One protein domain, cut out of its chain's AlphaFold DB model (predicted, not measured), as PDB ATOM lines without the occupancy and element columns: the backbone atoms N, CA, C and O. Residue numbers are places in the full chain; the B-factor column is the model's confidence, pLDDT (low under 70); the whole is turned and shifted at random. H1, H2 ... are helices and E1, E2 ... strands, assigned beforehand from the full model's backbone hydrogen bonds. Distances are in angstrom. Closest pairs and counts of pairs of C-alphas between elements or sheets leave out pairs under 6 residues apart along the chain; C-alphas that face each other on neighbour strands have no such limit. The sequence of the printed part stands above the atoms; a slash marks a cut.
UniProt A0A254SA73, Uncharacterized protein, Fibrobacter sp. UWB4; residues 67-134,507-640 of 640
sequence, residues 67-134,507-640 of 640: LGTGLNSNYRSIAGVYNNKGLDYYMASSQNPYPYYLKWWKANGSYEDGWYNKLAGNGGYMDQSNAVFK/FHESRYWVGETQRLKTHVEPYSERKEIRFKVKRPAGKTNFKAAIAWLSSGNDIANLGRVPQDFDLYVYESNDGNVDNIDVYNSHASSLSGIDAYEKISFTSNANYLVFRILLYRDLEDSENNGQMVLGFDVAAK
ATOM      1  N   LEU A  67     -20.514 -14.006  11.322       46.03
ATOM      2  CA  LEU A  67     -21.251 -12.758  11.557       46.03
ATOM      3  C   LEU A  67     -20.940 -12.135  12.931       46.03
ATOM      4  O   LEU A  67     -20.916 -10.913  13.039       46.03
ATOM      5  N   GLY A  68     -20.633 -12.963  13.936       47.56
ATOM      6  CA  GLY A  68     -20.455 -12.547  15.330       47.56
ATOM      7  C   GLY A  68     -19.096 -11.967  15.717       47.56
ATOM      8  O   GLY A  68     -18.971 -11.273  16.727       47.56
ATOM      9  N   THR A  69     -18.047 -12.214  14.926       53.16
ATOM     10  CA  THR A  69     -16.724 -11.632  15.207       53.16
ATOM     11  C   THR A  69     -16.616 -10.189  14.720       53.16
ATOM     12  O   THR A  69     -15.686  -9.490  15.121       53.16
ATOM     13  N   GLY A  70     -17.560  -9.714  13.899       56.19
ATOM     14  CA  GLY A  70     -17.479  -8.398  13.265       56.19
ATOM     15  C   GLY A  70     -16.310  -8.272  12.281       56.19
ATOM     16  O   GLY A  70     -16.076  -7.182  11.775       56.19
ATOM     17  N   LEU A  71     -15.587  -9.367  12.005       61.97
ATOM     18  CA  LEU A  71     -14.430  -9.394  11.116       61.97
ATOM     19  C   LEU A  71     -14.867  -9.644   9.675       61.97
ATOM     20  O   LEU A  71     -15.722 -10.487   9.394       61.97
ATOM     21  N   ASN A  72     -14.203  -8.981   8.731       61.94
ATOM     22  CA  ASN A  72     -14.349  -9.313   7.319       61.94
ATOM     23  C   ASN A  72     -13.951 -10.785   7.043       61.94
ATOM     24  O   ASN A  72     -13.040 -11.343   7.658       61.94
ATOM     25  N   SER A  73     -14.604 -11.405   6.057       60.94
ATOM     26  CA  SER A  73     -14.523 -12.826   5.671       60.94
ATOM     27  C   SER A  73     -13.115 -13.402   5.410       60.94
ATOM     28  O   SER A  73     -12.955 -14.624   5.342       60.94
ATOM     29  N   ASN A  74     -12.088 -12.560   5.283       65.62
ATOM     30  CA  ASN A  74     -10.703 -12.968   5.031       65.62
ATOM     31  C   ASN A  74      -9.909 -13.317   6.304       65.62
ATOM     32  O   ASN A  74      -8.851 -13.954   6.210       65.62
ATOM     33  N   TYR A  75     -10.414 -12.950   7.482       70.06
ATOM     34  CA  TYR A  75      -9.722 -13.111   8.760       70.06
ATOM     35  C   TYR A  75     -10.419 -14.145   9.652       70.06
ATOM     36  O   TYR A  75     -11.639 -14.286   9.635       70.06
ATOM     37  N   ARG A  76      -9.625 -14.907  10.410       74.06
ATOM     38  CA  ARG A  76     -10.107 -15.921  11.371       74.06
ATOM     39  C   ARG A  76      -9.925 -15.501  12.821       74.06
ATOM     40  O   ARG A  76     -10.672 -15.957  13.680       74.06
ATOM     41  N   SER A  77      -8.912 -14.685  13.091       79.19
ATOM     42  CA  SER A  77      -8.687 -14.121  14.414       79.19
ATOM     43  C   SER A  77      -7.891 -12.825  14.337       79.19
ATOM     44  O   SER A  77      -7.157 -12.593  13.373       79.19
ATOM     45  N   ILE A  78      -8.017 -12.003  15.370       79.62
ATOM     46  CA  ILE A  78      -7.263 -10.771  15.578       79.62
ATOM     47  C   ILE A  78      -6.964 -10.620  17.071       79.62
ATOM     48  O   ILE A  78      -7.747 -11.052  17.918       79.62
ATOM     49  N   ALA A  79      -5.809 -10.054  17.388       84.38
ATOM     50  CA  ALA A  79      -5.423  -9.732  18.748       84.38
ATOM     51  C   ALA A  79      -4.684  -8.401  18.766       84.38
ATOM     52  O   ALA A  79      -3.819  -8.157  17.920       84.38
ATOM     53  N   GLY A  80      -5.010  -7.566  19.743       81.88
ATOM     54  CA  GLY A  80      -4.386  -6.266  19.926       81.88
ATOM     55  C   GLY A  80      -3.913  -6.061  21.353       81.88
ATOM     56  O   GLY A  80      -4.409  -6.689  22.290       81.88
ATOM     57  N   VAL A  81      -2.929  -5.182  21.505       83.25
ATOM     58  CA  VAL A  81      -2.382  -4.768  22.796       83.25
ATOM     59  C   VAL A  81      -2.196  -3.257  22.800       83.25
ATOM     60  O   VAL A  81      -1.683  -2.695  21.830       83.25
ATOM     61  N   TYR A  82      -2.557  -2.633  23.913       81.69
ATOM     62  CA  TYR A  82      -2.255  -1.257  24.263       81.69
ATOM     63  C   TYR A  82      -1.538  -1.189  25.611       81.69
ATOM     64  O   TYR A  82      -1.929  -1.877  26.547       81.69
ATOM     65  N   ASN A  83      -0.524  -0.335  25.730       75.56
ATOM     66  CA  ASN A  83       0.145  -0.044  26.996       75.56
ATOM     67  C   ASN A  83       0.556   1.434  27.060       75.56
ATOM     68  O   ASN A  83       1.369   1.897  26.257       75.56
ATOM     69  N   ASN A  84       0.063   2.156  28.068       61.78
ATOM     70  CA  ASN A  84       0.309   3.589  28.241       61.78
ATOM     71  C   ASN A  84       1.708   3.948  28.798       61.78
ATOM     72  O   ASN A  84       1.978   5.100  29.102       61.78
ATOM     73  N   LYS A  85       2.617   2.987  28.956       59.78
ATOM     74  CA  LYS A  85       4.030   3.186  29.332       59.78
ATOM     75  C   LYS A  85       5.002   2.542  28.337       59.78
ATOM     76  O   LYS A  85       6.201   2.464  28.604       59.78
ATOM     77  N   GLY A  86       4.491   2.135  27.172       53.12
ATOM     78  CA  GLY A  86       5.243   1.423  26.143       53.12
ATOM     79  C   GLY A  86       5.327  -0.079  26.423       53.12
ATOM     80  O   GLY A  86       5.403  -0.524  27.566       53.12
ATOM     81  N   LEU A  87       5.302  -0.881  25.357       50.19
ATOM     82  CA  LEU A  87       5.415  -2.335  25.466       50.19
ATOM     83  C   LEU A  87       6.848  -2.737  25.830       50.19
ATOM     84  O   LEU A  87       7.806  -2.363  25.149       50.19
ATOM     85  N   ASP A  88       7.008  -3.520  26.897       50.09
ATOM     86  CA  ASP A  88       8.329  -3.905  27.385       50.09
ATOM     87  C   ASP A  88       9.000  -4.956  26.470       50.09
ATOM     88  O   ASP A  88       8.719  -6.152  26.511       50.09
ATOM     89  N   TYR A  89       9.898  -4.450  25.622       41.00
ATOM     90  CA  TYR A  89      11.241  -4.948  25.276       41.00
ATOM     91  C   TYR A  89      11.454  -6.349  24.652       41.00
ATOM     92  O   TYR A  89      12.530  -6.591  24.110       41.00
ATOM     93  N   TYR A  90      10.486  -7.271  24.628       40.75
ATOM     94  CA  TYR A  90      10.710  -8.644  24.120       40.75
ATOM     95  C   TYR A  90      10.422  -8.875  22.622       40.75
ATOM     96  O   TYR A  90      10.269 -10.014  22.186       40.75
ATOM     97  N   MET A  91      10.423  -7.816  21.807       42.41
ATOM     98  CA  MET A  91      10.639  -7.922  20.357       42.41
ATOM     99  C   MET A  91      11.876  -7.100  19.994       42.41
ATOM    100  O   MET A  91      11.825  -5.891  19.784       42.41
ATOM    101  N   ALA A  92      13.020  -7.777  20.045       34.12
ATOM    102  CA  ALA A  92      14.354  -7.216  19.943       34.12
ATOM    103  C   ALA A  92      14.624  -6.533  18.590       34.12
ATOM    104  O   ALA A  92      15.004  -7.179  17.622       34.12
ATOM    105  N   SER A  93      14.499  -5.209  18.564       38.53
ATOM    106  CA  SER A  93      15.510  -4.284  18.037       38.53
ATOM    107  C   SER A  93      15.061  -2.867  18.395       38.53
ATOM    108  O   SER A  93      14.014  -2.409  17.943       38.53
ATOM    109  N   SER A  94      15.832  -2.218  19.265       42.50
ATOM    110  CA  SER A  94      15.721  -0.828  19.727       42.50
ATOM    111  C   SER A  94      15.039   0.135  18.740       42.50
ATOM    112  O   SER A  94      15.476   0.191  17.594       42.50
ATOM    113  N   GLN A  95      14.077   0.936  19.238       44.06
ATOM    114  CA  GLN A  95      13.315   2.037  18.591       44.06
ATOM    115  C   GLN A  95      11.803   1.785  18.419       44.06
ATOM    116  O   GLN A  95      11.255   2.035  17.343       44.06
ATOM    117  N   ASN A  96      11.087   1.344  19.462       47.53
ATOM    118  CA  ASN A  96       9.623   1.352  19.399       47.53
ATOM    119  C   ASN A  96       8.966   2.297  20.416       47.53
ATOM    120  O   ASN A  96       8.761   1.906  21.561       47.53
ATOM    121  N   PRO A  97       8.649   3.545  20.021       50.69
ATOM    122  CA  PRO A  97       7.953   4.509  20.869       50.69
ATOM    123  C   PRO A  97       6.423   4.325  20.886       50.69
ATOM    124  O   PRO A  97       5.731   5.193  21.421       50.69
ATOM    125  N   TYR A  98       5.873   3.271  20.263       52.72
ATOM    126  CA  TYR A  98       4.433   3.172  20.015       52.72
ATOM    127  C   TYR A  98       3.724   2.284  21.050       52.72
ATOM    128  O   TYR A  98       4.127   1.139  21.255       52.72
ATOM    129  N   PRO A  99       2.645   2.778  21.684       60.78
ATOM    130  CA  PRO A  99       1.964   2.064  22.762       60.78
ATOM    131  C   PRO A  99       1.002   0.971  22.271       60.78
ATOM    132  O   PRO A  99       0.355   0.340  23.097       60.78
ATOM    133  N   TYR A 100       0.904   0.722  20.960       69.75
ATOM    134  CA  TYR A 100      -0.103  -0.163  20.370       69.75
ATOM    135  C   TYR A 100       0.494  -1.213  19.418       69.75
ATOM    136  O   TYR A 100       1.279  -0.873  18.527       69.75
ATOM    137  N   TYR A 101       0.044  -2.464  19.528       74.00
ATOM    138  CA  TYR A 101       0.422  -3.583  18.655       74.00
ATOM    139  C   TYR A 101      -0.812  -4.358  18.178       74.00
ATOM    140  O   TYR A 101      -1.751  -4.561  18.948       74.00
ATOM    141  N   LEU A 102      -0.798  -4.803  16.919       75.69
ATOM    142  CA  LEU A 102      -1.869  -5.574  16.289       75.69
ATOM    143  C   LEU A 102      -1.319  -6.815  15.585       75.69
ATOM    144  O   LEU A 102      -0.283  -6.755  14.924       75.69
ATOM    145  N   LYS A 103      -2.068  -7.917  15.659       77.94
ATOM    146  CA  LYS A 103      -1.824  -9.140  14.897       77.94
ATOM    147  C   LYS A 103      -3.128  -9.718  14.359       77.94
ATOM    148  O   LYS A 103      -4.054  -9.969  15.126       77.94
ATOM    149  N   TRP A 104      -3.185  -9.983  13.057       77.25
ATOM    150  CA  TRP A 104      -4.321 -10.635  12.394       77.25
ATOM    151  C   TRP A 104      -3.910 -11.978  11.783       77.25
ATOM    152  O   TRP A 104      -2.808 -12.152  11.271       77.25
ATOM    153  N   TRP A 105      -4.807 -12.959  11.814       76.88
ATOM    154  CA  TRP A 105      -4.584 -14.258  11.189       76.88
ATOM    155  C   TRP A 105      -5.582 -14.468  10.060       76.88
ATOM    156  O   TRP A 105      -6.800 -14.434  10.257       76.88
ATOM    157  N   LYS A 106      -5.055 -14.727   8.867       77.88
ATOM    158  CA  LYS A 106      -5.831 -14.956   7.650       77.88
ATOM    159  C   LYS A 106      -6.394 -16.372   7.601       77.88
ATOM    160  O   LYS A 106      -5.928 -17.298   8.277       77.88
ATOM    161  N   ALA A 107      -7.382 -16.566   6.730       72.62
ATOM    162  CA  ALA A 107      -8.039 -17.856   6.551       72.62
ATOM    163  C   ALA A 107      -7.095 -19.001   6.134       72.62
ATOM    164  O   ALA A 107      -7.360 -20.150   6.495       72.62
ATOM    165  N   ASN A 108      -6.001 -18.684   5.434       74.44
ATOM    166  CA  ASN A 108      -4.973 -19.624   4.976       74.44
ATOM    167  C   ASN A 108      -3.897 -19.955   6.036       74.44
ATOM    168  O   ASN A 108      -2.934 -20.644   5.720       74.44
ATOM    169  N   GLY A 109      -4.025 -19.449   7.270       72.00
ATOM    170  CA  GLY A 109      -3.078 -19.701   8.362       72.00
ATOM    171  C   GLY A 109      -1.897 -18.729   8.433       72.00
ATOM    172  O   GLY A 109      -1.245 -18.669   9.472       72.00
ATOM    173  N   SER A 110      -1.658 -17.923   7.391       78.75
ATOM    174  CA  SER A 110      -0.702 -16.812   7.474       78.75
ATOM    175  C   SER A 110      -1.187 -15.743   8.456       78.75
ATOM    176  O   SER A 110      -2.387 -15.618   8.722       78.75
ATOM    177  N   TYR A 111      -0.253 -14.972   8.998       74.19
ATOM    178  CA  TYR A 111      -0.552 -13.805   9.814       74.19
ATOM    179  C   TYR A 111       0.211 -12.606   9.275       74.19
ATOM    180  O   TYR A 111       1.213 -12.755   8.577       74.19
ATOM    181  N   GLU A 112      -0.261 -11.425   9.625       73.00
ATOM    182  CA  GLU A 112       0.541 -10.211   9.554       73.00
ATOM    183  C   GLU A 112       0.402  -9.488  10.895       73.00
ATOM    184  O   GLU A 112      -0.534  -9.717  11.672       73.00
ATOM    185  N   ASP A 113       1.412  -8.717  11.235       74.25
ATOM    186  CA  ASP A 113       1.462  -7.983  12.476       74.25
ATOM    187  C   ASP A 113       2.173  -6.661  12.271       74.25
ATOM    188  O   ASP A 113       2.875  -6.431  11.284       74.25
ATOM    189  N   GLY A 114       1.938  -5.750  13.198       66.31
ATOM    190  CA  GLY A 114       2.549  -4.449  13.118       66.31
ATOM    191  C   GLY A 114       2.128  -3.530  14.237       66.31
ATOM    192  O   GLY A 114       1.311  -3.843  15.103       66.31
ATOM    193  N   TRP A 115       2.745  -2.364  14.202       65.88
ATOM    194  CA  TRP A 115       2.451  -1.264  15.100       65.88
ATOM    195  C   TRP A 115       1.357  -0.427  14.467       65.88
ATOM    196  O   TRP A 115       1.350  -0.265  13.242       65.88
ATOM    197  N   TYR A 116       0.478   0.134  15.294       57.25
ATOM    198  CA  TYR A 116      -0.670   0.906  14.810       57.25
ATOM    199  C   TYR A 116      -0.263   2.043  13.860       57.25
ATOM    200  O   TYR A 116      -1.061   2.483  13.057       57.25
ATOM    201  N   ASN A 117       0.980   2.516  13.881       49.09
ATOM    202  CA  ASN A 117       1.432   3.599  13.011       49.09
ATOM    203  C   ASN A 117       2.319   3.156  11.821       49.09
ATOM    204  O   ASN A 117       2.666   3.993  10.994       49.09
ATOM    205  N   LYS A 118       2.749   1.884  11.745       47.69
ATOM    206  CA  LYS A 118       3.712   1.389  10.730       47.69
ATOM    207  C   LYS A 118       3.115   0.419   9.701       47.69
ATOM    208  O   LYS A 118       3.830   0.009   8.788       47.69
ATOM    209  N   LEU A 119       1.828   0.085   9.785       44.03
ATOM    210  CA  LEU A 119       1.123  -0.660   8.734       44.03
ATOM    211  C   LEU A 119       0.621   0.322   7.659       44.03
ATOM    212  O   LEU A 119      -0.496   0.826   7.688       44.03
ATOM    213  N   ALA A 120       1.538   0.675   6.758       35.44
ATOM    214  CA  ALA A 120       1.436   1.801   5.836       35.44
ATOM    215  C   ALA A 120       0.543   1.552   4.606       35.44
ATOM    216  O   ALA A 120       0.722   0.594   3.856       35.44
ATOM    217  N   GLY A 121      -0.344   2.517   4.355       47.06
ATOM    218  CA  GLY A 121      -1.017   2.815   3.089       47.06
ATOM    219  C   GLY A 121      -1.705   4.187   3.191       47.06
ATOM    220  O   GLY A 121      -1.978   4.636   4.302       47.06
ATOM    221  N   ASN A 122      -1.998   4.843   2.057       42.22
ATOM    222  CA  ASN A 122      -2.525   6.226   1.941       42.22
ATOM    223  C   ASN A 122      -3.850   6.543   2.690       42.22
ATOM    224  O   ASN A 122      -4.322   7.669   2.585       42.22
ATOM    225  N   GLY A 123      -4.455   5.591   3.410       50.06
ATOM    226  CA  GLY A 123      -5.659   5.795   4.238       50.06
ATOM    227  C   GLY A 123      -5.409   5.819   5.754       50.06
ATOM    228  O   GLY A 123      -6.318   6.068   6.524       50.06
ATOM    229  N   GLY A 124      -4.190   5.555   6.233       55.12
ATOM    230  CA  GLY A 124      -3.936   5.489   7.677       55.12
ATOM    231  C   GLY A 124      -4.580   4.277   8.381       55.12
ATOM    232  O   GLY A 124      -5.411   3.547   7.842       55.12
ATOM    233  N   TYR A 125      -4.126   4.016   9.606       54.03
ATOM    234  CA  TYR A 125      -4.499   2.839  10.402       54.03
ATOM    235  C   TYR A 125      -5.961   2.837  10.853       54.03
ATOM    236  O   TYR A 125      -6.577   1.776  10.930       54.03
ATOM    237  N   MET A 126      -6.525   4.016  11.125       52.75
ATOM    238  CA  MET A 126      -7.934   4.125  11.489       52.75
ATOM    239  C   MET A 126      -8.835   3.649  10.364       52.75
ATOM    240  O   MET A 126      -9.729   2.855  10.626       52.75
ATOM    241  N   ASP A 127      -8.551   4.019   9.120       56.72
ATOM    242  CA  ASP A 127      -9.345   3.560   7.984       56.72
ATOM    243  C   ASP A 127      -9.182   2.058   7.747       56.72
ATOM    244  O   ASP A 127     -10.150   1.387   7.405       56.72
ATOM    245  N   GLN A 128      -7.991   1.495   7.989       56.16
ATOM    246  CA  GLN A 128      -7.762   0.051   7.877       56.16
ATOM    247  C   GLN A 128      -8.459  -0.745   8.987       56.16
ATOM    248  O   GLN A 128      -9.115  -1.740   8.688       56.16
ATOM    249  N   SER A 129      -8.362  -0.309  10.247       53.78
ATOM    250  CA  SER A 129      -9.075  -0.925  11.375       53.78
ATOM    251  C   SER A 129     -10.590  -0.812  11.176       53.78
ATOM    252  O   SER A 129     -11.307  -1.811  11.216       53.78
ATOM    253  N   ASN A 130     -11.072   0.380  10.810       57.59
ATOM    254  CA  ASN A 130     -12.473   0.629  10.472       57.59
ATOM    255  C   ASN A 130     -12.947  -0.172   9.250       57.59
ATOM    256  O   ASN A 130     -14.138  -0.422   9.144       57.59
ATOM    257  N   ALA A 131     -12.061  -0.563   8.326       58.84
ATOM    258  CA  ALA A 131     -12.398  -1.417   7.184       58.84
ATOM    259  C   ALA A 131     -12.451  -2.914   7.536       58.84
ATOM    260  O   ALA A 131     -13.016  -3.710   6.780       58.84
ATOM    261  N   VAL A 132     -11.844  -3.318   8.659       56.41
ATOM    262  CA  VAL A 132     -11.965  -4.682   9.195       56.41
ATOM    263  C   VAL A 132     -13.294  -4.860   9.931       56.41
ATOM    264  O   VAL A 132     -13.867  -5.950   9.848       56.41
ATOM    265  N   PHE A 133     -13.784  -3.803  10.585       59.28
ATOM    266  CA  PHE A 133     -15.068  -3.759  11.289       59.28
ATOM    267  C   PHE A 133     -16.184  -3.141  10.426       59.28
ATOM    268  O   PHE A 133     -15.938  -2.534   9.388       59.28
ATOM    269  N   LYS A 134     -17.452  -3.324  10.813       58.59
ATOM    270  CA  LYS A 134     -18.581  -2.663  10.136       58.59
ATOM    271  C   LYS A 134     -18.680  -1.224  10.640       58.59
ATOM    272  O   LYS A 134     -19.094  -1.024  11.773       58.59
ATOM    273  N   PHE A 507      -1.348   3.579  35.405       86.56
ATOM    274  CA  PHE A 507      -0.868   2.562  34.485       86.56
ATOM    275  C   PHE A 507      -2.063   1.802  33.940       86.56
ATOM    276  O   PHE A 507      -2.872   1.369  34.750       86.56
ATOM    277  N   HIS A 508      -2.109   1.617  32.621       88.44
ATOM    278  CA  HIS A 508      -3.054   0.746  31.935       88.44
ATOM    279  C   HIS A 508      -2.326  -0.107  30.897       88.44
ATOM    280  O   HIS A 508      -1.555   0.401  30.074       88.44
ATOM    281  N   GLU A 509      -2.605  -1.407  30.914       90.19
ATOM    282  CA  GLU A 509      -2.313  -2.299  29.799       90.19
ATOM    283  C   GLU A 509      -3.578  -3.059  29.409       90.19
ATOM    284  O   GLU A 509      -4.070  -3.902  30.160       90.19
ATOM    285  N   SER A 510      -4.070  -2.778  28.206       92.12
ATOM    286  CA  SER A 510      -5.299  -3.352  27.676       92.12
ATOM    287  C   SER A 510      -4.997  -4.300  26.520       92.12
ATOM    288  O   SER A 510      -4.053  -4.104  25.752       92.12
ATOM    289  N   ARG A 511      -5.793  -5.358  26.373       92.75
ATOM    290  CA  ARG A 511      -5.635  -6.359  25.310       92.75
ATOM    291  C   ARG A 511      -6.988  -6.817  24.805       92.75
ATOM    292  O   ARG A 511      -7.966  -6.760  25.541       92.75
ATOM    293  N   TYR A 512      -7.027  -7.323  23.581       91.44
ATOM    294  CA  TYR A 512      -8.204  -8.021  23.078       91.44
ATOM    295  C   TYR A 512      -7.844  -9.236  22.241       91.44
ATOM    296  O   TYR A 512      -6.763  -9.312  21.649       91.44
ATOM    297  N   TRP A 513      -8.801 -10.153  22.147       90.06
ATOM    298  CA  TRP A 513      -8.765 -11.314  21.276       90.06
ATOM    299  C   TRP A 513     -10.140 -11.548  20.667       90.06
ATOM    300  O   TRP A 513     -11.135 -11.691  21.372       90.06
ATOM    301  N   VAL A 514     -10.183 -11.644  19.342       87.12
ATOM    302  CA  VAL A 514     -11.404 -11.955  18.599       87.12
ATOM    303  C   VAL A 514     -11.116 -13.107  17.645       87.12
ATOM    304  O   VAL A 514     -10.122 -13.059  16.919       87.12
ATOM    305  N   GLY A 515     -11.962 -14.138  17.620       84.31
ATOM    306  CA  GLY A 515     -11.870 -15.241  16.654       84.31
ATOM    307  C   GLY A 515     -12.043 -16.642  17.239       84.31
ATOM    308  O   GLY A 515     -12.651 -16.828  18.287       84.31
ATOM    309  N   GLU A 516     -11.512 -17.644  16.533       83.12
ATOM    310  CA  GLU A 516     -11.685 -19.074  16.845       83.12
ATOM    311  C   GLU A 516     -10.990 -19.502  18.162       83.12
ATOM    312  O   GLU A 516      -9.758 -19.474  18.253       83.12
ATOM    313  N   THR A 517     -11.739 -20.026  19.143       84.00
ATOM    314  CA  THR A 517     -11.185 -20.524  20.428       84.00
ATOM    315  C   THR A 517     -10.300 -21.762  20.255       84.00
ATOM    316  O   THR A 517      -9.408 -22.020  21.058       84.00
ATOM    317  N   GLN A 518     -10.467 -22.517  19.166       78.69
ATOM    318  CA  GLN A 518      -9.632 -23.686  18.854       78.69
ATOM    319  C   GLN A 518      -8.157 -23.337  18.627       78.69
ATOM    320  O   GLN A 518      -7.301 -24.214  18.738       78.69
ATOM    321  N   ARG A 519      -7.858 -22.070  18.314       77.62
ATOM    322  CA  ARG A 519      -6.491 -21.569  18.118       77.62
ATOM    323  C   ARG A 519      -5.792 -21.191  19.418       77.62
ATOM    324  O   ARG A 519      -4.604 -20.883  19.394       77.62
ATOM    325  N   LEU A 520      -6.522 -21.193  20.528       83.75
ATOM    326  CA  LEU A 520      -5.955 -20.966  21.845       83.75
ATOM    327  C   LEU A 520      -5.055 -22.126  22.264       83.75
ATOM    328  O   LEU A 520      -5.196 -23.265  21.800       83.75
ATOM    329  N   LYS A 521      -4.139 -21.823  23.186       84.38
ATOM    330  CA  LYS A 521      -3.288 -22.835  23.802       84.38
ATOM    331  C   LYS A 521      -4.182 -23.854  24.508       84.38
ATOM    332  O   LYS A 521      -5.178 -23.490  25.128       84.38
ATOM    333  N   THR A 522      -3.843 -25.134  24.375       82.44
ATOM    334  CA  THR A 522      -4.546 -26.202  25.096       82.44
ATOM    335  C   THR A 522      -3.849 -26.419  26.428       82.44
ATOM    336  O   THR A 522      -2.657 -26.719  26.458       82.44
ATOM    337  N   HIS A 523      -4.599 -26.247  27.508       79.25
ATOM    338  CA  HIS A 523      -4.217 -26.618  28.857       79.25
ATOM    339  C   HIS A 523      -4.763 -28.014  29.150       79.25
ATOM    340  O   HIS A 523      -5.957 -28.266  28.977       79.25
ATOM    341  N   VAL A 524      -3.887 -28.924  29.562       75.88
ATOM    342  CA  VAL A 524      -4.268 -30.294  29.914       75.88
ATOM    343  C   VAL A 524      -4.338 -30.381  31.433       75.88
ATOM    344  O   VAL A 524      -3.305 -30.379  32.101       75.88
ATOM    345  N   GLU A 525      -5.551 -30.455  31.972       69.69
ATOM    346  CA  GLU A 525      -5.796 -30.831  33.365       69.69
ATOM    347  C   GLU A 525      -6.012 -32.355  33.452       69.69
ATOM    348  O   GLU A 525      -6.416 -32.969  32.461       69.69
ATOM    349  N   PRO A 526      -5.819 -32.995  34.623       68.81
ATOM    350  CA  PRO A 526      -5.943 -34.452  34.778       68.81
ATOM    351  C   PRO A 526      -7.263 -35.069  34.282       68.81
ATOM    352  O   PRO A 526      -7.311 -36.270  34.024       68.81
ATOM    353  N   TYR A 527      -8.325 -34.267  34.149       63.16
ATOM    354  CA  TYR A 527      -9.662 -34.720  33.757       63.16
ATOM    355  C   TYR A 527     -10.324 -33.872  32.660       63.16
ATOM    356  O   TYR A 527     -11.472 -34.141  32.313       63.16
ATOM    357  N   SER A 528      -9.652 -32.847  32.120       72.62
ATOM    358  CA  SER A 528     -10.215 -32.044  31.027       72.62
ATOM    359  C   SER A 528      -9.147 -31.342  30.191       72.62
ATOM    360  O   SER A 528      -8.127 -30.892  30.708       72.62
ATOM    361  N   GLU A 529      -9.395 -31.232  28.886       80.81
ATOM    362  CA  GLU A 529      -8.640 -30.342  28.004       80.81
ATOM    363  C   GLU A 529      -9.381 -29.012  27.905       80.81
ATOM    364  O   GLU A 529     -10.520 -28.952  27.438       80.81
ATOM    365  N   ARG A 530      -8.727 -27.939  28.341       86.75
ATOM    366  CA  ARG A 530      -9.282 -26.584  28.329       86.75
ATOM    367  C   ARG A 530      -8.467 -25.681  27.428       86.75
ATOM    368  O   ARG A 530      -7.325 -25.977  27.080       86.75
ATOM    369  N   LYS A 531      -9.065 -24.571  27.012       91.44
ATOM    370  CA  LYS A 531      -8.401 -23.567  26.179       91.44
ATOM    371  C   LYS A 531      -7.999 -22.380  27.037       91.44
ATOM    372  O   LYS A 531      -8.753 -21.982  27.915       91.44
ATOM    373  N   GLU A 532      -6.823 -21.819  26.791       92.06
ATOM    374  CA  GLU A 532      -6.308 -20.710  27.592       92.06
ATOM    375  C   GLU A 532      -5.562 -19.659  26.762       92.06
ATOM    376  O   GLU A 532      -5.020 -19.922  25.681       92.06
ATOM    377  N   ILE A 533      -5.486 -18.464  27.337       92.25
ATOM    378  CA  ILE A 533      -4.616 -17.369  26.923       92.25
ATOM    379  C   ILE A 533      -3.648 -17.106  28.077       92.25
ATOM    380  O   ILE A 533      -4.076 -16.945  29.217       92.25
ATOM    381  N   ARG A 534      -2.346 -17.032  27.781       90.62
ATOM    382  CA  ARG A 534      -1.311 -16.634  28.745       90.62
ATOM    383  C   ARG A 534      -0.531 -15.445  28.216       90.62
ATOM    384  O   ARG A 534      -0.141 -15.421  27.049       90.62
ATOM    385  N   PHE A 535      -0.271 -14.474  29.076       89.94
ATOM    386  CA  PHE A 535       0.617 -13.359  28.771       89.94
ATOM    387  C   PHE A 535       1.182 -12.765  30.056       89.94
ATOM    388  O   PHE A 535       0.723 -13.064  31.155       89.94
ATOM    389  N   LYS A 536       2.195 -11.915  29.911       89.19
ATOM    390  CA  LYS A 536       2.786 -11.175  31.022       89.19
ATOM    391  C   LYS A 536       2.679  -9.679  30.811       89.19
ATOM    392  O   LYS A 536       2.718  -9.209  29.675       89.19
ATOM    393  N   VAL A 537       2.648  -8.978  31.932       88.56
ATOM    394  CA  VAL A 537       2.701  -7.527  32.053       88.56
ATOM    395  C   VAL A 537       3.865  -7.197  32.972       88.56
ATOM    396  O   VAL A 537       3.989  -7.773  34.055       88.56
ATOM    397  N   LYS A 538       4.750  -6.295  32.553       86.50
ATOM    398  CA  LYS A 538       5.797  -5.807  33.453       86.50
ATOM    399  C   LYS A 538       5.203  -4.814  34.431       86.50
ATOM    400  O   LYS A 538       4.517  -3.876  34.036       86.50
ATOM    401  N   ARG A 539       5.530  -4.991  35.704       87.44
ATOM    402  CA  ARG A 539       5.102  -4.080  36.754       87.44
ATOM    403  C   ARG A 539       5.766  -2.708  36.571       87.44
ATOM    404  O   ARG A 539       6.997  -2.638  36.511       87.44
ATOM    405  N   PRO A 540       5.005  -1.602  36.535       84.00
ATOM    406  CA  PRO A 540       5.599  -0.275  36.579       84.00
ATOM    407  C   PRO A 540       6.267  -0.026  37.935       84.00
ATOM    408  O   PRO A 540       5.752  -0.420  38.984       84.00
ATOM    409  N   ALA A 541       7.401   0.675  37.930       82.25
ATOM    410  CA  ALA A 541       8.100   1.021  39.162       82.25
ATOM    411  C   ALA A 541       7.192   1.834  40.106       82.25
ATOM    412  O   ALA A 541       6.487   2.747  39.673       82.25
ATOM    413  N   GLY A 542       7.207   1.488  41.396       85.19
ATOM    414  CA  GLY A 542       6.425   2.175  42.430       85.19
ATOM    415  C   GLY A 542       4.923   1.866  42.442       85.19
ATOM    416  O   GLY A 542       4.219   2.417  43.280       85.19
ATOM    417  N   LYS A 543       4.426   0.986  41.561       88.69
ATOM    418  CA  LYS A 543       3.026   0.533  41.553       88.69
ATOM    419  C   LYS A 543       2.929  -0.854  42.176       88.69
ATOM    420  O   LYS A 543       3.671  -1.755  41.779       88.69
ATOM    421  N   THR A 544       2.052  -1.024  43.157       91.69
ATOM    422  CA  THR A 544       1.872  -2.306  43.867       91.69
ATOM    423  C   THR A 544       0.424  -2.755  43.944       91.69
ATOM    424  O   THR A 544       0.196  -3.951  44.062       91.69
ATOM    425  N   ASN A 545      -0.545  -1.845  43.848       92.88
ATOM    426  CA  ASN A 545      -1.966  -2.171  43.895       92.88
ATOM    427  C   ASN A 545      -2.526  -2.206  42.477       92.88
ATOM    428  O   ASN A 545      -2.521  -1.189  41.782       92.88
ATOM    429  N   PHE A 546      -2.994  -3.379  42.068       94.19
ATOM    430  CA  PHE A 546      -3.477  -3.651  40.725       94.19
ATOM    431  C   PHE A 546      -4.946  -4.043  40.753       94.19
ATOM    432  O   PHE A 546      -5.425  -4.703  41.680       94.19
ATOM    433  N   LYS A 547      -5.642  -3.670  39.686       95.50
ATOM    434  CA  LYS A 547      -6.962  -4.184  39.341       95.50
ATOM    435  C   LYS A 547      -6.869  -4.751  37.942       95.50
ATOM    436  O   LYS A 547      -6.360  -4.073  37.060       95.50
ATOM    437  N   ALA A 548      -7.337  -5.970  37.739       97.06
ATOM    438  CA  ALA A 548      -7.426  -6.558  36.413       97.06
ATOM    439  C   ALA A 548      -8.850  -7.021  36.153       97.06
ATOM    440  O   ALA A 548      -9.522  -7.508  37.065       97.06
ATOM    441  N   ALA A 549      -9.291  -6.874  34.914       98.00
ATOM    442  CA  ALA A 549     -10.584  -7.350  34.479       98.00
ATOM    443  C   ALA A 549     -10.501  -7.949  33.080       98.00
ATOM    444  O   ALA A 549      -9.672  -7.552  32.259       98.00
ATOM    445  N   ILE A 550     -11.397  -8.890  32.821       98.56
ATOM    446  CA  ILE A 550     -11.751  -9.322  31.474       98.56
ATOM    447  C   ILE A 550     -13.242  -9.117  31.275       98.56
ATOM    448  O   ILE A 550     -14.006  -9.198  32.229       98.56
ATOM    449  N   ALA A 551     -13.658  -8.879  30.044       98.12
ATOM    450  CA  ALA A 551     -15.059  -8.923  29.653       98.12
ATOM    451  C   ALA A 551     -15.159  -9.533  28.261       98.12
ATOM    452  O   ALA A 551     -14.222  -9.431  27.470       98.12
ATOM    453  N   TRP A 552     -16.273 -10.185  27.956       96.38
ATOM    454  CA  TRP A 552     -16.485 -10.781  26.644       96.38
ATOM    455  C   TRP A 552     -17.894 -10.536  26.142       96.38
ATOM    456  O   TRP A 552     -18.829 -10.358  26.919       96.38
ATOM    457  N   LEU A 553     -18.038 -10.524  24.819       94.00
ATOM    458  CA  LEU A 553     -19.341 -10.337  24.197       94.00
ATOM    459  C   LEU A 553     -20.001 -11.683  23.909       94.00
ATOM    460  O   LEU A 553     -19.381 -12.586  23.347       94.00
ATOM    461  N   SER A 554     -21.285 -11.779  24.234       91.81
ATOM    462  CA  SER A 554     -22.141 -12.939  23.986       91.81
ATOM    463  C   SER A 554     -23.312 -12.574  23.078       91.81
ATOM    464  O   SER A 554     -23.810 -11.453  23.118       91.81
ATOM    465  N   SER A 555     -23.790 -13.514  22.261       90.31
ATOM    466  CA  SER A 555     -25.033 -13.291  21.512       90.31
ATOM    467  C   SER A 555     -26.216 -13.213  22.467       90.31
ATOM    468  O   SER A 555     -26.376 -14.062  23.347       90.31
ATOM    469  N   GLY A 556     -27.081 -12.224  22.255       91.56
ATOM    470  CA  GLY A 556     -28.313 -12.114  23.016       91.56
ATOM    471  C   GLY A 556     -29.259 -13.277  22.737       91.56
ATOM    472  O   GLY A 556     -29.938 -13.743  23.649       91.56
ATOM    473  N   ASN A 557     -29.266 -13.819  21.511       91.44
ATOM    474  CA  ASN A 557     -30.044 -15.022  21.194       91.44
ATOM    475  C   ASN A 557     -29.581 -16.227  22.017       91.44
ATOM    476  O   ASN A 557     -30.419 -16.978  22.511       91.44
ATOM    477  N   ASP A 558     -28.267 -16.390  22.200       91.44
ATOM    478  CA  ASP A 558     -27.722 -17.466  23.032       91.44
ATOM    479  C   ASP A 558     -28.175 -17.304  24.485       91.44
ATOM    480  O   ASP A 558     -28.693 -18.253  25.072       91.44
ATOM    481  N   ILE A 559     -28.058 -16.095  25.045       93.38
ATOM    482  CA  ILE A 559     -28.490 -15.816  26.423       93.38
ATOM    483  C   ILE A 559     -29.993 -16.066  26.584       93.38
ATOM    484  O   ILE A 559     -30.411 -16.721  27.540       93.38
ATOM    485  N   ALA A 560     -30.800 -15.603  25.627       92.38
ATOM    486  CA  ALA A 560     -32.245 -15.792  25.619       92.38
ATOM    487  C   ALA A 560     -32.638 -17.274  25.560       92.38
ATOM    488  O   ALA A 560     -33.532 -17.692  26.290       92.38
ATOM    489  N   ASN A 561     -31.985 -18.067  24.706       91.25
ATOM    490  CA  ASN A 561     -32.327 -19.472  24.484       91.25
ATOM    491  C   ASN A 561     -31.809 -20.391  25.595       91.25
ATOM    492  O   ASN A 561     -32.491 -21.340  25.979       91.25
ATOM    493  N   LEU A 562     -30.605 -20.123  26.104       91.44
ATOM    494  CA  LEU A 562     -29.925 -20.965  27.090       91.44
ATOM    495  C   LEU A 562     -30.225 -20.536  28.533       91.44
ATOM    496  O   LEU A 562     -29.944 -21.285  29.472       91.44
ATOM    497  N   GLY A 563     -30.756 -19.325  28.728       92.44
ATOM    498  CA  GLY A 563     -30.994 -18.742  30.045       92.44
ATOM    499  C   GLY A 563     -29.710 -18.501  30.838       92.44
ATOM    500  O   GLY A 563     -29.732 -18.604  32.066       92.44
ATOM    501  N   ARG A 564     -28.582 -18.276  30.152       93.31
ATOM    502  CA  ARG A 564     -27.262 -17.972  30.730       93.31
ATOM    503  C   ARG A 564     -26.271 -17.490  29.675       93.31
ATOM    504  O   ARG A 564     -26.452 -17.759  28.492       93.31
ATOM    505  N   VAL A 565     -25.182 -16.872  30.127       94.00
ATOM    506  CA  VAL A 565     -24.007 -16.591  29.291       94.00
ATOM    507  C   VAL A 565     -23.412 -17.924  28.788       94.00
ATOM    508  O   VAL A 565     -23.179 -18.832  29.595       94.00
ATOM    509  N   PRO A 566     -23.206 -18.095  27.465       91.38
ATOM    510  CA  PRO A 566     -22.799 -19.378  26.888       91.38
ATOM    511  C   PRO A 566     -21.330 -19.743  27.123       91.38
ATOM    512  O   PRO A 566     -20.986 -20.926  27.119       91.38
ATOM    513  N   GLN A 567     -20.471 -18.746  27.317       92.12
ATOM    514  CA  GLN A 567     -19.037 -18.920  27.531       92.12
ATOM    515  C   GLN A 567     -18.663 -18.480  28.939       92.12
ATOM    516  O   GLN A 567     -19.185 -17.481  29.426       92.12
ATOM    517  N   ASP A 568     -17.775 -19.242  29.564       94.50
ATOM    518  CA  ASP A 568     -17.322 -19.051  30.938       94.50
ATOM    519  C   ASP A 568     -15.798 -18.906  30.925       94.50
ATOM    520  O   ASP A 568     -15.087 -19.870  30.608       94.50
ATOM    521  N   PHE A 569     -15.316 -17.688  31.165       95.75
ATOM    522  CA  PHE A 569     -13.895 -17.371  31.181       95.75
ATOM    523  C   PHE A 569     -13.456 -17.015  32.594       95.75
ATOM    524  O   PHE A 569     -13.897 -16.018  33.146       95.75
ATOM    525  N   ASP A 570     -12.487 -17.761  33.110       96.31
ATOM    526  CA  ASP A 570     -11.882 -17.521  34.413       96.31
ATOM    527  C   ASP A 570     -10.609 -16.683  34.272       96.31
ATOM    528  O   ASP A 570      -9.778 -16.926  33.386       96.31
ATOM    529  N   LEU A 571     -10.393 -15.747  35.197       97.12
ATOM    530  CA  LEU A 571      -9.190 -14.917  35.252       97.12
ATOM    531  C   LEU A 571      -8.295 -15.335  36.419       97.12
ATOM    532  O   LEU A 571      -8.713 -15.306  37.573       97.12
ATOM    533  N   TYR A 572      -7.030 -15.638  36.128       95.44
ATOM    534  CA  TYR A 572      -6.000 -15.947  37.119       95.44
ATOM    535  C   TYR A 572      -4.797 -15.018  36.982       95.44
ATOM    536  O   TYR A 572      -4.371 -14.678  35.873       95.44
ATOM    537  N   VAL A 573      -4.196 -14.687  38.124       94.75
ATOM    538  CA  VAL A 573      -2.949 -13.926  38.230       94.75
ATOM    539  C   VAL A 573      -1.902 -14.742  38.950       94.75
ATOM    540  O   VAL A 573      -2.159 -15.339  39.992       94.75
ATOM    541  N   TYR A 574      -0.698 -14.700  38.404       92.50
ATOM    542  CA  TYR A 574       0.507 -15.272  38.969       92.50
ATOM    543  C   TYR A 574       1.577 -14.190  39.056       92.50
ATOM    544  O   TYR A 574       1.638 -13.268  38.239       92.50
ATOM    545  N   GLU A 575       2.446 -14.325  40.042       88.81
ATOM    546  CA  GLU A 575       3.601 -13.460  40.217       88.81
ATOM    547  C   GLU A 575       4.849 -14.139  39.656       88.81
ATOM    548  O   GLU A 575       5.081 -15.325  39.884       88.81
ATOM    549  N   SER A 576       5.676 -13.393  38.923       85.19
ATOM    550  CA  SER A 576       6.935 -13.910  38.389       85.19
ATOM    551  C   SER A 576       8.028 -12.841  38.399       85.19
ATOM    552  O   SER A 576       7.798 -11.671  38.093       85.19
ATOM    553  N   ASN A 577       9.257 -13.248  38.727       85.19
ATOM    554  CA  ASN A 577      10.435 -12.378  38.659       85.19
ATOM    555  C   ASN A 577      11.285 -12.588  37.398       85.19
ATOM    556  O   ASN A 577      12.080 -11.710  37.065       85.19
ATOM    557  N   ASP A 578      11.100 -13.706  36.689       80.56
ATOM    558  CA  ASP A 578      11.800 -14.046  35.442       80.56
ATOM    559  C   ASP A 578      10.982 -13.703  34.180       80.56
ATOM    560  O   ASP A 578      11.518 -13.620  33.074       80.56
ATOM    561  N   GLY A 579       9.680 -13.456  34.342       71.38
ATOM    562  CA  GLY A 579       8.747 -13.199  33.257       71.38
ATOM    563  C   GLY A 579       8.480 -14.428  32.384       71.38
ATOM    564  O   GLY A 579       8.155 -14.258  31.207       71.38
ATOM    565  N   ASN A 580       8.647 -15.649  32.890       80.69
ATOM    566  CA  ASN A 580       8.286 -16.855  32.152       80.69
ATOM    567  C   ASN A 580       6.773 -17.125  32.264       80.69
ATOM    568  O   ASN A 580       6.269 -17.468  33.329       80.69
ATOM    569  N   VAL A 581       6.053 -16.987  31.146       81.75
ATOM    570  CA  VAL A 581       4.591 -17.193  31.079       81.75
ATOM    571  C   VAL A 581       4.171 -18.657  31.227       81.75
ATOM    572  O   VAL A 581       3.018 -18.932  31.553       81.75
ATOM    573  N   ASP A 582       5.084 -19.602  30.996       79.62
ATOM    574  CA  ASP A 582       4.780 -21.033  31.019       79.62
ATOM    575  C   ASP A 582       5.092 -21.696  32.365       79.62
ATOM    576  O   ASP A 582       4.597 -22.787  32.627       79.62
ATOM    577  N   ASN A 583       5.833 -21.033  33.258       74.94
ATOM    578  CA  ASN A 583       6.189 -21.591  34.568       74.94
ATOM    579  C   ASN A 583       5.066 -21.459  35.621       74.94
ATOM    580  O   ASN A 583       5.282 -21.720  36.798       74.94
ATOM    581  N   ILE A 584       3.863 -21.034  35.227       73.94
ATOM    582  CA  ILE A 584       2.752 -20.808  36.164       73.94
ATOM    583  C   ILE A 584       2.175 -22.098  36.748       73.94
ATOM    584  O   ILE A 584       1.632 -22.065  37.844       73.94
ATOM    585  N   ASP A 585       2.327 -23.234  36.062       64.94
ATOM    586  CA  ASP A 585       1.757 -24.519  36.494       64.94
ATOM    587  C   ASP A 585       2.497 -25.119  37.717       64.94
ATOM    588  O   ASP A 585       2.055 -26.108  38.294       64.94
ATOM    589  N   VAL A 586       3.615 -24.508  38.133       59.72
ATOM    590  CA  VAL A 586       4.378 -24.858  39.348       59.72
ATOM    591  C   VAL A 586       3.956 -24.002  40.553       59.72
ATOM    592  O   VAL A 586       4.229 -24.363  41.699       59.72
ATOM    593  N   TYR A 587       3.279 -22.876  40.317       62.12
ATOM    594  CA  TYR A 587       2.895 -21.917  41.351       62.12
ATOM    595  C   TYR A 587       1.386 -21.950  41.606       62.12
ATOM    596  O   TYR A 587       0.579 -22.110  40.693       62.12
ATOM    597  N   ASN A 588       0.985 -21.729  42.859       74.62
ATOM    598  CA  ASN A 588      -0.409 -21.405  43.152       74.62
ATOM    599  C   ASN A 588      -0.735 -20.026  42.565       74.62
ATOM    600  O   ASN A 588       0.100 -19.119  42.617       74.62
ATOM    601  N   SER A 589      -1.944 -19.856  42.023       79.50
ATOM    602  CA  SER A 589      -2.407 -18.538  41.587       79.50
ATOM    603  C   SER A 589      -2.402 -17.569  42.766       79.50
ATOM    604  O   SER A 589      -2.892 -17.901  43.846       79.50
ATOM    605  N   HIS A 590      -1.880 -16.369  42.538       88.06
ATOM    606  CA  HIS A 590      -1.846 -15.283  43.513       88.06
ATOM    607  C   HIS A 590      -3.241 -14.702  43.767       88.06
ATOM    608  O   HIS A 590      -3.615 -14.437  44.905       88.06
ATOM    609  N   ALA A 591      -4.022 -14.537  42.699       92.31
ATOM    610  CA  ALA A 591      -5.413 -14.097  42.749       92.31
ATOM    611  C   ALA A 591      -6.208 -14.707  41.585       92.31
ATOM    612  O   ALA A 591      -5.634 -15.035  40.543       92.31
ATOM    613  N   SER A 592      -7.524 -14.851  41.751       93.75
ATOM    614  CA  SER A 592      -8.411 -15.377  40.710       93.75
ATOM    615  C   SER A 592      -9.852 -14.890  40.860       93.75
ATOM    616  O   SER A 592     -10.295 -14.639  41.980       93.75
ATOM    617  N   SER A 593     -10.586 -14.823  39.751       94.88
ATOM    618  CA  SER A 593     -12.048 -14.676  39.724       94.88
ATOM    619  C   SER A 593     -12.643 -15.696  38.753       94.88
ATOM    620  O   SER A 593     -12.102 -15.862  37.658       94.88
ATOM    621  N   LEU A 594     -13.662 -16.425  39.230       93.69
ATOM    622  CA  LEU A 594     -14.172 -17.687  38.666       93.69
ATOM    623  C   LEU A 594     -15.717 -17.697  38.569       93.69
ATOM    624  O   LEU A 594     -16.388 -18.619  39.046       93.69
ATOM    625  N   SER A 595     -16.307 -16.591  38.125       89.69
ATOM    626  CA  SER A 595     -17.750 -16.368  38.103       89.69
ATOM    627  C   SER A 595     -18.414 -16.984  36.869       89.69
ATOM    628  O   SER A 595     -18.538 -16.364  35.819       89.69
ATOM    629  N   GLY A 596     -19.026 -18.156  37.037       86.06
ATOM    630  CA  GLY A 596     -19.731 -18.839  35.942       86.06
ATOM    631  C   GLY A 596     -21.065 -18.226  35.474       86.06
ATOM    632  O   GLY A 596     -21.822 -18.918  34.776       86.06
ATOM    633  N   ILE A 597     -21.396 -16.997  35.899       89.56
ATOM    634  CA  ILE A 597     -22.650 -16.278  35.581       89.56
ATOM    635  C   ILE A 597     -22.434 -14.933  34.874       89.56
ATOM    636  O   ILE A 597     -23.337 -14.444  34.186       89.56
ATOM    637  N   ASP A 598     -21.274 -14.309  35.063       93.69
ATOM    638  CA  ASP A 598     -20.994 -12.973  34.548       93.69
ATOM    639  C   ASP A 598     -20.425 -13.061  33.133       93.69
ATOM    640  O   ASP A 598     -19.790 -14.042  32.779       93.69
ATOM    641  N   ALA A 599     -20.626 -12.021  32.320       94.75
ATOM    642  CA  ALA A 599     -19.900 -11.843  31.055       94.75
ATOM    643  C   ALA A 599     -18.576 -11.066  31.247       94.75
ATOM    644  O   ALA A 599     -18.092 -10.383  30.338       94.75
ATOM    645  N   TYR A 600     -18.042 -11.084  32.470       97.38
ATOM    646  CA  TYR A 600     -16.814 -10.409  32.867       97.38
ATOM    647  C   TYR A 600     -16.239 -11.019  34.150       97.38
ATOM    648  O   TYR A 600     -16.965 -11.560  34.976       97.38
ATOM    649  N   GLU A 601     -14.941 -10.828  34.361       97.50
ATOM    650  CA  GLU A 601     -14.263 -11.117  35.624       97.50
ATOM    651  C   GLU A 601     -13.496  -9.893  36.092       97.50
ATOM    652  O   GLU A 601     -12.987  -9.121  35.278       97.50
ATOM    653  N   LYS A 602     -13.364  -9.732  37.408       96.00
ATOM    654  CA  LYS A 602     -12.587  -8.645  38.000       96.00
ATOM    655  C   LYS A 602     -11.888  -9.111  39.266       96.00
ATOM    656  O   LYS A 602     -12.497  -9.723  40.138       96.00
ATOM    657  N   ILE A 603     -10.626  -8.728  39.402       95.19
ATOM    658  CA  ILE A 603      -9.792  -8.993  40.573       95.19
ATOM    659  C   ILE A 603      -9.028  -7.741  40.986       95.19
ATOM    660  O   ILE A 603      -8.513  -7.002  40.149       95.19
ATOM    661  N   SER A 604      -8.907  -7.545  42.294       94.62
ATOM    662  CA  SER A 604      -8.005  -6.566  42.900       94.62
ATOM    663  C   SER A 604      -6.934  -7.326  43.673       94.62
ATOM    664  O   SER A 604      -7.259  -8.252  44.415       94.62
ATOM    665  N   PHE A 605      -5.666  -6.960  43.512       95.06
ATOM    666  CA  PHE A 605      -4.554  -7.643  44.170       95.06
ATOM    667  C   PHE A 605      -3.367  -6.704  44.385       95.06
ATOM    668  O   PHE A 605      -3.189  -5.715  43.673       95.06
ATOM    669  N   THR A 606      -2.525  -7.032  45.361       95.06
ATOM    670  CA  THR A 606      -1.254  -6.339  45.592       95.06
ATOM    671  C   THR A 606      -0.110  -7.226  45.128       95.06
ATOM    672  O   THR A 606      -0.102  -8.411  45.444       95.06
ATOM    673  N   SER A 607       0.857  -6.667  44.399       91.50
ATOM    674  CA  SER A 607       2.021  -7.402  43.908       91.50
ATOM    675  C   SER A 607       3.315  -6.598  43.978       91.50
ATOM    676  O   SER A 607       3.350  -5.407  43.661       91.50
ATOM    677  N   ASN A 608       4.398  -7.282  44.349       90.38
ATOM    678  CA  ASN A 608       5.759  -6.738  44.354       90.38
ATOM    679  C   ASN A 608       6.670  -7.369  43.291       90.38
ATOM    680  O   ASN A 608       7.812  -6.928  43.133       90.38
ATOM    681  N   ALA A 609       6.183  -8.371  42.558       89.44
ATOM    682  CA  ALA A 609       6.957  -9.075  41.545       89.44
ATOM    683  C   ALA A 609       7.321  -8.171  40.358       89.44
ATOM    684  O   ALA A 609       6.684  -7.145  40.109       89.44
ATOM    685  N   ASN A 610       8.362  -8.534  39.608       87.81
ATOM    686  CA  ASN A 610       8.749  -7.770  38.414       87.81
ATOM    687  C   ASN A 610       7.719  -7.904  37.283       87.81
ATOM    688  O   ASN A 610       7.513  -6.962  36.516       87.81
ATOM    689  N   TYR A 611       7.074  -9.065  37.190       89.50
ATOM    690  CA  TYR A 611       6.072  -9.381  36.187       89.50
ATOM    691  C   TYR A 611       4.815  -9.947  36.834       89.50
ATOM    692  O   TYR A 611       4.863 -10.760  37.759       89.50
ATOM    693  N   LEU A 612       3.689  -9.541  36.267       91.69
ATOM    694  CA  LEU A 612       2.384 -10.137  36.481       91.69
ATOM    695  C   LEU A 612       2.131 -11.073  35.306       91.69
ATOM    696  O   LEU A 612       2.256 -10.656  34.154       91.69
ATOM    697  N   VAL A 613       1.808 -12.332  35.573       92.00
ATOM    698  CA  VAL A 613       1.441 -13.299  34.538       92.00
ATOM    699  C   VAL A 613      -0.046 -13.576  34.655       92.00
ATOM    700  O   VAL A 613      -0.532 -13.994  35.702       92.00
ATOM    701  N   PHE A 614      -0.767 -13.338  33.568       94.25
ATOM    702  CA  PHE A 614      -2.200 -13.553  33.484       94.25
ATOM    703  C   PHE A 614      -2.477 -14.842  32.725       94.25
ATOM    704  O   PHE A 614      -1.883 -15.093  31.670       94.25
ATOM    705  N   ARG A 615      -3.407 -15.637  33.255       93.56
ATOM    706  CA  ARG A 615      -4.015 -16.770  32.559       93.56
ATOM    707  C   ARG A 615      -5.515 -16.531  32.488       93.56
ATOM    708  O   ARG A 615      -6.153 -16.384  33.524       93.56
ATOM    709  N   ILE A 616      -6.053 -16.534  31.276       95.75
ATOM    710  CA  ILE A 616      -7.493 -16.528  31.031       95.75
ATOM    711  C   ILE A 616      -7.864 -17.922  30.542       95.75
ATOM    712  O   ILE A 616      -7.345 -18.362  29.514       95.75
ATOM    713  N   LEU A 617      -8.702 -18.628  31.291       94.12
ATOM    714  CA  LEU A 617      -9.076 -20.012  31.023       94.12
ATOM    715  C   LEU A 617     -10.527 -20.059  30.544       94.12
ATOM    716  O   LEU A 617     -11.417 -19.606  31.246       94.12
ATOM    717  N   LEU A 618     -10.772 -20.637  29.373       93.75
ATOM    718  CA  LEU A 618     -12.123 -20.961  28.921       93.75
ATOM    719  C   LEU A 618     -12.577 -22.229  29.655       93.75
ATOM    720  O   LEU A 618     -12.228 -23.344  29.255       93.75
ATOM    721  N   TYR A 619     -13.312 -22.044  30.751       91.12
ATOM    722  CA  TYR A 619     -13.813 -23.118  31.606       91.12
ATOM    723  C   TYR A 619     -14.938 -23.897  30.920       91.12
ATOM    724  O   TYR A 619     -15.009 -25.125  31.019       91.12
ATOM    725  N   ARG A 620     -15.812 -23.190  30.192       91.00
ATOM    726  CA  ARG A 620     -16.966 -23.771  29.495       91.00
ATOM    727  C   ARG A 620     -17.287 -23.006  28.214       91.00
ATOM    728  O   ARG A 620     -17.346 -21.785  28.219       91.00
ATOM    729  N   ASP A 621     -17.563 -23.749  27.145       90.69
ATOM    730  CA  ASP A 621     -18.062 -23.246  25.858       90.69
ATOM    731  C   ASP A 621     -19.194 -24.172  25.401       90.69
ATOM    732  O   ASP A 621     -18.949 -25.325  25.039       90.69
ATOM    733  N   LEU A 622     -20.445 -23.723  25.512       89.12
ATOM    734  CA  LEU A 622     -21.607 -24.591  25.292       89.12
ATOM    735  C   LEU A 622     -21.758 -24.980  23.827       89.12
ATOM    736  O   LEU A 622     -21.762 -24.118  22.955       89.12
ATOM    737  N   GLU A 623     -21.891 -26.277  23.550       86.44
ATOM    738  CA  GLU A 623     -21.967 -26.824  22.185       86.44
ATOM    739  C   GLU A 623     -23.190 -26.328  21.404       86.44
ATOM    740  O   GLU A 623     -23.152 -26.185  20.181       86.44
ATOM    741  N   ASP A 624     -24.253 -26.034  22.139       84.38
ATOM    742  CA  ASP A 624     -25.558 -25.553  21.716       84.38
ATOM    743  C   ASP A 624     -25.624 -24.025  21.514       84.38
ATOM    744  O   ASP A 624     -26.632 -23.524  21.021       84.38
ATOM    745  N   SER A 625     -24.540 -23.287  21.793       84.94
ATOM    746  CA  SER A 625     -24.425 -21.863  21.444       84.94
ATOM    747  C   SER A 625     -24.217 -21.646  19.940       84.94
ATOM    748  O   SER A 625     -23.354 -22.262  19.296       84.94
ATOM    749  N   GLU A 626     -24.948 -20.677  19.384       77.62
ATOM    750  CA  GLU A 626     -24.800 -20.182  18.011       77.62
ATOM    751  C   GLU A 626     -23.364 -19.727  17.718       77.62
ATOM    752  O   GLU A 626     -22.894 -19.867  16.587       77.62
ATOM    753  N   ASN A 627     -22.634 -19.270  18.740       75.75
ATOM    754  CA  ASN A 627     -21.250 -18.806  18.647       75.75
ATOM    755  C   ASN A 627     -20.224 -19.758  19.265       75.75
ATOM    756  O   ASN A 627     -19.062 -19.380  19.399       75.75
ATOM    757  N   ASN A 628     -20.605 -21.006  19.560       85.00
ATOM    758  CA  ASN A 628     -19.669 -22.017  20.048       85.00
ATOM    759  C   ASN A 628     -18.379 -22.039  19.206       85.00
ATOM    760  O   ASN A 628     -18.430 -22.139  17.967       85.00
ATOM    761  N   GLY A 629     -17.230 -21.967  19.873       82.88
ATOM    762  CA  GLY A 629     -15.924 -21.947  19.229       82.88
ATOM    763  C   GLY A 629     -15.447 -20.573  18.735       82.88
ATOM    764  O   GLY A 629     -14.407 -20.518  18.078       82.88
ATOM    765  N   GLN A 630     -16.176 -19.483  18.994       85.06
ATOM    766  CA  GLN A 630     -15.779 -18.098  18.697       85.06
ATOM    767  C   GLN A 630     -15.712 -17.284  19.986       85.06
ATOM    768  O   GLN A 630     -16.534 -17.486  20.863       85.06
ATOM    769  N   MET A 631     -14.783 -16.339  20.091       88.56
ATOM    770  CA  MET A 631     -14.707 -15.422  21.231       88.56
ATOM    771  C   MET A 631     -14.515 -13.977  20.784       88.56
ATOM    772  O   MET A 631     -13.956 -13.710  19.717       88.56
ATOM    773  N   VAL A 632     -14.954 -13.062  21.644       91.50
ATOM    774  CA  VAL A 632     -14.693 -11.624  21.587       91.50
ATOM    775  C   VAL A 632     -14.388 -11.211  23.014       91.50
ATOM    776  O   VAL A 632     -15.302 -11.112  23.823       91.50
ATOM    777  N   LEU A 633     -13.111 -11.070  23.340       94.56
ATOM    778  CA  LEU A 633     -12.631 -10.966  24.711       94.56
ATOM    779  C   LEU A 633     -11.728  -9.746  24.849       94.56
ATOM    780  O   LEU A 633     -10.770  -9.598  24.093       94.56
ATOM    781  N   GLY A 634     -12.013  -8.917  25.843       96.75
ATOM    782  CA  GLY A 634     -11.218  -7.769  26.246       96.75
ATOM    783  C   GLY A 634     -10.579  -7.994  27.605       96.75
ATOM    784  O   GLY A 634     -11.083  -8.752  28.431       96.75
ATOM    785  N   PHE A 635      -9.462  -7.321  27.828       97.94
ATOM    786  CA  PHE A 635      -8.709  -7.323  29.071       97.94
ATOM    787  C   PHE A 635      -8.207  -5.915  29.362       97.94
ATOM    788  O   PHE A 635      -7.772  -5.215  28.445       97.94
ATOM    789  N   ASP A 636      -8.186  -5.554  30.638       96.88
ATOM    790  CA  ASP A 636      -7.427  -4.418  31.141       96.88
ATOM    791  C   ASP A 636      -6.773  -4.761  32.481       96.88
ATOM    792  O   ASP A 636      -7.355  -5.467  33.310       96.88
ATOM    793  N   VAL A 637      -5.569  -4.239  32.709       95.12
ATOM    794  CA  VAL A 637      -4.986  -4.119  34.044       95.12
ATOM    795  C   VAL A 637      -4.605  -2.676  34.316       95.12
ATOM    796  O   VAL A 637      -3.875  -2.061  33.540       95.12
ATOM    797  N   ALA A 638      -5.036  -2.187  35.475       92.75
ATOM    798  CA  ALA A 638      -4.788  -0.843  35.951       92.75
ATOM    799  C   ALA A 638      -3.995  -0.825  37.262       92.75
ATOM    800  O   ALA A 638      -4.132  -1.721  38.103       92.75
ATOM    801  N   ALA A 639      -3.202   0.228  37.466       90.38
ATOM    802  CA  ALA A 639      -2.607   0.550  38.764       90.38
ATOM    803  C   ALA A 639      -2.464   2.057  38.997       90.38
ATOM    804  O   ALA A 639      -2.066   2.806  38.099       90.38
ATOM    805  N   LYS A 640      -2.725   2.470  40.242       79.88
ATOM    806  CA  LYS A 640      -2.618   3.853  40.727       79.88
ATOM    807  C   LYS A 640      -1.315   4.124  41.457       79.88
ATOM    808  O   LYS A 640      -0.671   3.184  41.971       79.88
TER     809      LYS A 640
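What this domain is: This is residues 67 to 134 and 507 to 640 of the 640 residues of an uncharacterized protein of Fibrobacter sp. UWB4 (UniProt A0A254SA73). Two strongly twisted sheets make a sandwich, only partly face to face: the sheet E5 E6 E11 E8 E9 covers the E4 E12 E7 E10 part of the larger sheet, and E1, E2 and E3 extend that larger sheet beyond the overlap as a wing. H1 lies out by this wing, and H2 sits in the turn from E7 to E8 at one end of the sandwich. The printed part has 202 residues, with three named helices and twelve named strands in the order E1 E2 E3 H1 E4 E5 E6 E7 H2 E8 H3 E9 E10 E11 E12. Both sheets are antiparallel, in the orders E3 E2 E1 E4 E12 E7 E10 and E5 E6 E11 E8 E9, and the class is mostly strand. The whole is compact, with a radius of gyration of the C-alphas of 17.5 A and spans of 49 by 48 by 29 A.

Where its parts are: The larger sheet holds E3, residues 111 to 115; E2, 100 to 106; E1, 75 to 83, 24.5 A long from C-alpha 75 at (-9.722, -13.111, 8.760); E4, 507 to 516, 29.9 A; E12, 630 to 639, 30.4 A, ending at C-alpha 639 at (-2.607, 0.550, 38.764); E7, 545 to 552, 24.1 A; and E10, 600 to 606, 20.5 A. The other holds E5, 521 to 525; E6, 528 to 538, 30.8 A; E11, 611 to 621, 29.7 A; E8, 567 to 576, 28.6 A; and E9, 591 to 593. The helices are H1, 124 to 132, 13.0 A; H2, 556 to 562; and H3, 583 to 586.

How they stand to each other: E1 E2 E3 form a meander, each strand the antiparallel neighbour of the one before. N 79 and O 103 are 2.9 A apart between E1 and E2, and N 78 and O 514 are 2.8 A apart between E1 and E4. Between the neighbour strands E4 and E12, N 511 and O 635 are within hydrogen-bond range at 2.9 A. Across the sandwich, two sheets face to face, the strands stand at 29 degrees; the closest C-alphas of E8 and E10, Leu 571 and Glu 601, are 6.3 A apart. E6 bends by 52 degrees at residue 531; N 533 and O 616 of E6 and E11 are 2.9 A apart. H3 only grazes the smaller sheet, with residues 583 to 585. H1 is not on the larger sheet, but only just, with 4 pairs of C-alphas within 10 A; H2 is on neither sheet. In H1 and H2 every O i to N i+4 pair is within hydrogen-bond range; H3 is too short for one.

The domain as a whole: The C-alphas of Asn 122 and Pro 526 are farthest apart, at 52.4 A. Residues 135 to 506 are not printed, and C-alphas 134 and 507 are 30.6 A apart across the cut. The link E1 to E2 is long, and its residues 90 to 95 stand free. Mean pLDDT of the printed part is 78.8; residues 67 to 74, 84 to 100, 114 to 134, 525 to 527 and 585 to 587 are under 70.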